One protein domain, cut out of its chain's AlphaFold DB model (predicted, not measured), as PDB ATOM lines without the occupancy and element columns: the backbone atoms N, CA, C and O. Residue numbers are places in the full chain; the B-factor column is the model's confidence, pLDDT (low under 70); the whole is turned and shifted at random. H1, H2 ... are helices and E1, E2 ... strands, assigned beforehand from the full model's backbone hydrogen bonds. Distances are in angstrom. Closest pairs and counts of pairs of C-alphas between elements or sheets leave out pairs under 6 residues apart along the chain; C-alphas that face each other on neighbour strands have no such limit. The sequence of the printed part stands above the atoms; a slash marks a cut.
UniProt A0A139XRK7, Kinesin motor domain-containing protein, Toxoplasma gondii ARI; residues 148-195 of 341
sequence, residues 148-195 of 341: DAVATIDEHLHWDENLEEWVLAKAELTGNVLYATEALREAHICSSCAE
ATOM      1  N   ASP A 148      10.772  56.035 126.344       88.88
ATOM      2  CA  ASP A 148       9.798  55.139 125.709       88.88
ATOM      3  C   ASP A 148      10.082  53.666 126.049       88.88
ATOM      4  O   ASP A 148       9.160  52.893 126.288       88.88
ATOM      5  N   ALA A 149      11.363  53.285 126.136       85.62
ATOM      6  CA  ALA A 149      11.762  51.931 126.506       85.62
ATOM      7  C   ALA A 149      11.458  51.639 127.984       85.62
ATOM      8  O   ALA A 149      10.989  50.550 128.305       85.62
ATOM      9  N   VAL A 150      11.670  52.612 128.876       87.75
ATOM     10  CA  VAL A 150      11.332  52.481 130.304       87.75
ATOM     11  C   VAL A 150       9.829  52.260 130.486       87.75
ATOM     12  O   VAL A 150       9.443  51.297 131.136       87.75
ATOM     13  N   ALA A 151       8.987  53.052 129.811       88.00
ATOM     14  CA  ALA A 151       7.533  52.885 129.869       88.00
ATOM     15  C   ALA A 151       7.088  51.486 129.410       88.00
ATOM     16  O   ALA A 151       6.280  50.842 130.074       88.00
ATOM     17  N   THR A 152       7.668  50.969 128.319       88.00
ATOM     18  CA  THR A 152       7.360  49.602 127.871       88.00
ATOM     19  C   THR A 152       7.819  48.530 128.856       88.00
ATOM     20  O   THR A 152       7.168  47.496 128.959       88.00
ATOM     21  N   ILE A 153       8.926  48.741 129.574       88.31
ATOM     22  CA  ILE A 153       9.405  47.792 130.585       88.31
ATOM     23  C   ILE A 153       8.454  47.798 131.782       88.31
ATOM     24  O   ILE A 153       8.035  46.724 132.204       88.31
ATOM     25  N   ASP A 154       8.061  48.977 132.267       88.12
ATOM     26  CA  ASP A 154       7.170  49.132 133.421       88.12
ATOM     27  C   ASP A 154       5.795  48.483 133.189       88.12
ATOM     28  O   ASP A 154       5.262  47.833 134.083       88.12
ATOM     29  N   GLU A 155       5.240  48.577 131.974       89.56
ATOM     30  CA  GLU A 155       3.966  47.930 131.609       89.56
ATOM     31  C   GLU A 155       4.015  46.394 131.653       89.56
ATOM     32  O   GLU A 155       2.992  45.739 131.862       89.56
ATOM     33  N   HIS A 156       5.191  45.806 131.426       87.62
ATOM     34  CA  HIS A 156       5.384  44.355 131.346       87.62
ATOM     35  C   HIS A 156       6.042  43.769 132.603       87.62
ATOM     36  O   HIS A 156       6.240  42.549 132.686       87.62
ATOM     37  N   LEU A 157       6.395  44.623 133.561       91.62
ATOM     38  CA  LEU A 157       6.993  44.246 134.828       91.62
ATOM     39  C   LEU A 157       5.885  43.913 135.832       91.62
ATOM     40  O   LEU A 157       4.974  44.705 136.060       91.62
ATOM     41  N   HIS A 158       5.962  42.741 136.452       91.88
ATOM     42  CA  HIS A 158       5.053  42.363 137.531       91.88
ATOM     43  C   HIS A 158       5.833  41.748 138.686       91.88
ATOM     44  O   HIS A 158       6.906  41.174 138.501       91.88
ATOM     45  N   TRP A 159       5.300  41.914 139.891       92.75
ATOM     46  CA  TRP A 159       5.853  41.310 141.094       92.75
ATOM     47  C   TRP A 159       5.334  39.877 141.230       92.75
ATOM     48  O   TRP A 159       4.119  39.670 141.193       92.75
ATOM     49  N   ASP A 160       6.233  38.903 141.377       92.00
ATOM     50  CA  ASP A 160       5.865  37.520 141.691       92.00
ATOM     51  C   ASP A 160       6.035  37.273 143.194       92.00
ATOM     52  O   ASP A 160       7.152  37.215 143.709       92.00
ATOM     53  N   GLU A 161       4.918  37.114 143.909       93.06
ATOM     54  CA  GLU A 161       4.911  36.870 145.358       93.06
ATOM     55  C   GLU A 161       5.568  35.540 145.750       93.06
ATOM     56  O   GLU A 161       6.041  35.416 146.874       93.06
ATOM     57  N   ASN A 162       5.626  34.546 144.856       92.00
ATOM     58  CA  ASN A 162       6.202  33.239 145.191       92.00
ATOM     59  C   ASN A 162       7.730  33.242 145.141       92.00
ATOM     60  O   ASN A 162       8.375  32.460 145.839       92.00
ATOM     61  N   LEU A 163       8.294  34.076 144.267       88.94
ATOM     62  CA  LEU A 163       9.737  34.218 144.076       88.94
ATOM     63  C   LEU A 163      10.300  35.442 144.806       88.94
ATOM     64  O   LEU A 163      11.514  35.539 144.938       88.94
ATOM     65  N   GLU A 164       9.434  36.344 145.278       89.88
ATOM     66  CA  GLU A 164       9.792  37.629 145.892       89.88
ATOM     67  C   GLU A 164      10.700  38.482 144.986       89.88
ATOM     68  O   GLU A 164      11.605  39.183 145.444       89.88
ATOM     69  N   GLU A 165      10.459  38.427 143.674       92.12
ATOM     70  CA  GLU A 165      11.262  39.114 142.663       92.12
ATOM     71  C   GLU A 165      10.385  39.790 141.594       92.12
ATOM     72  O   GLU A 165       9.252  39.388 141.310       92.12
ATOM     73  N   TRP A 166      10.931  40.837 140.966       89.31
ATOM     74  CA  TRP A 166      10.322  41.474 139.798       89.31
ATOM     75  C   TRP A 166      10.580  40.635 138.544       89.31
ATOM     76  O   TRP A 166      11.729  40.468 138.129       89.31
ATOM     77  N   VAL A 167       9.513  40.159 137.901       89.31
ATOM     78  CA  VAL A 167       9.577  39.331 136.692       89.31
ATOM     79  C   VAL A 167       9.101  40.136 135.484       89.31
ATOM     80  O   VAL A 167       8.015  40.718 135.470       89.31
ATOM     81  N   LEU A 168       9.918  40.158 134.429       87.94
ATOM     82  CA  LEU A 168       9.552  40.774 133.157       87.94
ATOM     83  C   LEU A 168       8.833  39.751 132.271       87.94
ATOM     84  O   LEU A 168       9.374  38.684 131.963       87.94
ATOM     85  N   ALA A 169       7.623  40.079 131.816       83.12
ATOM     86  CA  ALA A 169       6.894  39.214 130.898       83.12
ATOM     87  C   ALA A 169       7.702  38.996 129.607       83.12
ATOM     88  O   ALA A 169       8.204  39.943 129.002       83.12
ATOM     89  N   LYS A 170       7.806  37.735 129.162       78.12
ATOM     90  CA  LYS A 170       8.555  37.343 127.953       78.12
ATOM     91  C   LYS A 170      10.047  37.721 127.994       78.12
ATOM     92  O   LYS A 170      10.648  37.952 126.944       78.12
ATOM     93  N   ALA A 171      10.662  37.729 129.181       79.19
ATOM     94  CA  ALA A 171      12.093  37.997 129.360       79.19
ATOM     95  C   ALA A 171      13.001  37.152 128.441       79.19
ATOM     96  O   ALA A 171      14.037  37.632 127.986       79.19
ATOM     97  N   GLU A 172      12.595  35.925 128.107       75.31
ATOM     98  CA  GLU A 172      13.311  35.014 127.200       75.31
ATOM     99  C   GLU A 172      13.539  35.583 125.791       75.31
ATOM    100  O   GLU A 172      14.507  35.230 125.122       75.31
ATOM    101  N   LEU A 173      12.658  36.481 125.339       72.56
ATOM    102  CA  LEU A 173      12.727  37.122 124.025       72.56
ATOM    103  C   LEU A 173      13.562  38.410 124.038       72.56
ATOM    104  O   LEU A 173      13.710  39.060 123.003       72.56
ATOM    105  N   THR A 174      14.105  38.806 125.191       78.44
ATOM    106  CA  THR A 174      14.976  39.980 125.275       78.44
ATOM    107  C   THR A 174      16.336  39.687 124.649       78.44
ATOM    108  O   THR A 174      16.886  38.592 124.782       78.44
ATOM    109  N   GLY A 175      16.912  40.693 123.983       73.69
ATOM    110  CA  GLY A 175      18.189  40.550 123.278       73.69
ATOM    111  C   GLY A 175      19.299  39.983 124.166       73.69
ATOM    112  O   GLY A 175      20.048  39.129 123.718       73.69
ATOM    113  N   ASN A 176      19.359  40.361 125.445       78.19
ATOM    114  CA  ASN A 176      20.375  39.857 126.375       78.19
ATOM    115  C   ASN A 176      20.314  38.333 126.567       78.19
ATOM    116  O   ASN A 176      21.360  37.691 126.641       78.19
ATOM    117  N   VAL A 177      19.109  37.754 126.620       75.94
ATOM    118  CA  VAL A 177      18.927  36.301 126.736       75.94
ATOM    119  C   VAL A 177      19.253  35.622 125.408       75.94
ATOM    120  O   VAL A 177      19.990  34.638 125.389       75.94
ATOM    121  N   LEU A 178      18.800  36.189 124.287       75.62
ATOM    122  CA  LEU A 178      19.090  35.652 122.956       75.62
ATOM    123  C   LEU A 178      20.600  35.649 122.661       75.62
ATOM    124  O   LEU A 178      21.140  34.589 122.351       75.62
ATOM    125  N   TYR A 179      21.306  36.762 122.889       70.75
ATOM    126  CA  TYR A 179      22.762  36.861 122.716       70.75
ATOM    127  C   TYR A 179      23.538  35.925 123.651       70.75
ATOM    128  O   TYR A 179      24.561  35.373 123.251       70.75
ATOM    129  N   ALA A 180      23.065  35.699 124.881       71.62
ATOM    130  CA  ALA A 180      23.684  34.728 125.783       71.62
ATOM    131  C   ALA A 180      23.532  33.290 125.257       71.62
ATOM    132  O   ALA A 180      24.484  32.510 125.295       71.62
ATOM    133  N   THR A 181      22.360  32.941 124.718       65.38
ATOM    134  CA  THR A 181      22.136  31.619 124.112       65.38
ATOM    135  C   THR A 181      22.877  31.441 122.788       65.38
ATOM    136  O   THR A 181      23.351  30.344 122.510       65.38
ATOM    137  N   GLU A 182      23.035  32.498 121.991       64.31
ATOM    138  CA  GLU A 182      23.839  32.497 120.766       64.31
ATOM    139  C   GLU A 182      25.328  32.352 121.073       64.31
ATOM    140  O   GLU A 182      25.965  31.485 120.491       64.31
ATOM    141  N   ALA A 183      25.865  33.075 122.059       65.06
ATOM    142  CA  ALA A 183      27.246  32.900 122.508       65.06
ATOM    143  C   ALA A 183      27.518  31.473 123.026       65.06
ATOM    144  O   ALA A 183      28.582  30.906 122.776       65.06
ATOM    145  N   LEU A 184      26.545  30.857 123.709       61.75
ATOM    146  CA  LEU A 184      26.617  29.451 124.120       61.75
ATOM    147  C   LEU A 184      26.513  28.485 122.930       61.75
ATOM    148  O   LEU A 184      27.225  27.485 122.902       61.75
ATOM    149  N   ARG A 185      25.669  28.775 121.931       60.34
ATOM    150  CA  ARG A 185      25.562  27.992 120.686       60.34
ATOM    151  C   ARG A 185      26.837  28.084 119.852       60.34
ATOM    152  O   ARG A 185      27.301  27.062 119.364       60.34
ATOM    153  N   GLU A 186      27.430  29.267 119.737       59.94
ATOM    154  CA  GLU A 186      28.713  29.499 119.068       59.94
ATOM    155  C   GLU A 186      29.867  28.801 119.799       59.94
ATOM    156  O   GLU A 186      30.716  28.187 119.154       59.94
ATOM    157  N   ALA A 187      29.858  28.782 121.137       58.81
ATOM    158  CA  ALA A 187      30.785  27.966 121.921       58.81
ATOM    159  C   ALA A 187      30.570  26.454 121.698       58.81
ATOM    160  O   ALA A 187      31.535  25.690 121.663       58.81
ATOM    161  N   HIS A 188      29.326  26.023 121.466       51.50
ATOM    162  CA  HIS A 188      28.972  24.637 121.148       51.50
ATOM    163  C   HIS A 188      29.420  24.176 119.749       51.50
ATOM    164  O   HIS A 188      29.499  22.970 119.508       51.50
ATOM    165  N   ILE A 189      29.750  25.100 118.836       52.47
ATOM    166  CA  ILE A 189      30.303  24.782 117.506       52.47
ATOM    167  C   ILE A 189      31.781  24.344 117.608       52.47
ATOM    168  O   ILE A 189      32.270  23.638 116.725       52.47
ATOM    169  N   CYS A 190      32.483  24.622 118.720       48.50
ATOM    170  CA  CYS A 190      33.734  23.927 119.047       48.50
ATOM    171  C   CYS A 190      33.446  22.613 119.798       48.50
ATOM    172  O   CYS A 190      33.620  22.514 121.014       48.50
ATOM    173  N   SER A 191      33.074  21.557 119.066       50.84
ATOM    174  CA  SER A 191      32.951  20.190 119.610       50.84
ATOM    175  C   SER A 191      34.255  19.650 120.224       50.84
ATOM    176  O   SER A 191      34.213  18.646 120.928       50.84
ATOM    177  N   SER A 192      35.406  20.286 119.989       51.34
ATOM    178  CA  SER A 192      36.687  19.914 120.604       51.34
ATOM    179  C   SER A 192      37.026  20.707 121.873       51.34
ATOM    180  O   SER A 192      38.094  20.503 122.435       51.34
ATOM    181  N   CYS A 193      36.158  21.625 122.310       46.12
ATOM    182  CA  CYS A 193      36.356  22.444 123.511       46.12
ATOM    183  C   CYS A 193      35.329  22.131 124.624       46.12
ATOM    184  O   CYS A 193      35.410  22.697 125.713       46.12
ATOM    185  N   ALA A 194      34.338  21.270 124.356       46.91
ATOM    186  CA  ALA A 194      33.151  21.101 125.200       46.91
ATOM    187  C   ALA A 194      33.361  20.247 126.469       46.91
ATOM    188  O   ALA A 194      32.533  20.307 127.375       46.91
ATOM    189  N   GLU A 195      34.452  19.482 126.577       47.09
ATOM    190  CA  GLU A 195      34.679  18.596 127.733       47.09
ATOM    191  C   GLU A 195      35.211  19.308 128.988       47.09
ATOM    192  O   GLU A 195      35.047  18.787 130.086       47.09
TER     193      GLU A 195
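Overview. This is residues 148 to 195 of the 341 residues of the protein "Kinesin motor domain-containing protein" of Toxoplasma gondii ARI (UniProt A0A139XRK7). A small upright of a two-stranded hairpin, E1 and E2, with the short helix H1 at the hairpin's open end, and a long helix, H2, that sticks out from this upright like an arm, its residues 175 to 180 and 182 to 188 standing free. The arm and the tail after it make the length. The 48 printed residues hold two named helices and two named strands in the order H1, E1, E2, H2; the sheet, E1 - E2, is antiparallel and the class is mixed, helices and strands. The whole is extended, with a radius of gyration of the C-alphas of 15.8 A, and spans 44 by 29 by 11 A, only just flat.

Arrangement. E1, residues 157 to 160, and E2, residues 165 to 168, form a hairpin, antiparallel at 142 degrees between their directions. N 158 and O 167 are 3.0 A apart and N 167 and O 158 are 2.9 A apart, within hydrogen-bond range. H1, residues 148 to 156, comes closest to E2 at the C-alphas of His 156 and Leu 168, 5.8 A apart. H2, residues 175 to 188, is apart from H1 and from E1. Every O i to N i+4 pair is within hydrogen-bond range in H2, and 4 of 5 in H1.

Along the chain. E1 begins at C-alpha 157, (6.993, 44.246, 134.828). H1 begins at C-alpha 148, (9.798, 55.139, 125.709), and is 12.9 A long. H2 is 19.3 A long and ends at C-alpha 188, (28.972, 24.637, 121.148). E1 and E2 measure 9.7 A and 9.8 A.

Size, cuts and confidence. The C-alphas farthest apart, of Ala 151 and Ser 192, are 45.0 A apart. The printed part has no cut. The links H1 to E1 and E1 to E2 are tight, and E2 to H2 is short. Mean pLDDT of the printed part is 75.5; residues 181 to 195 are under 70.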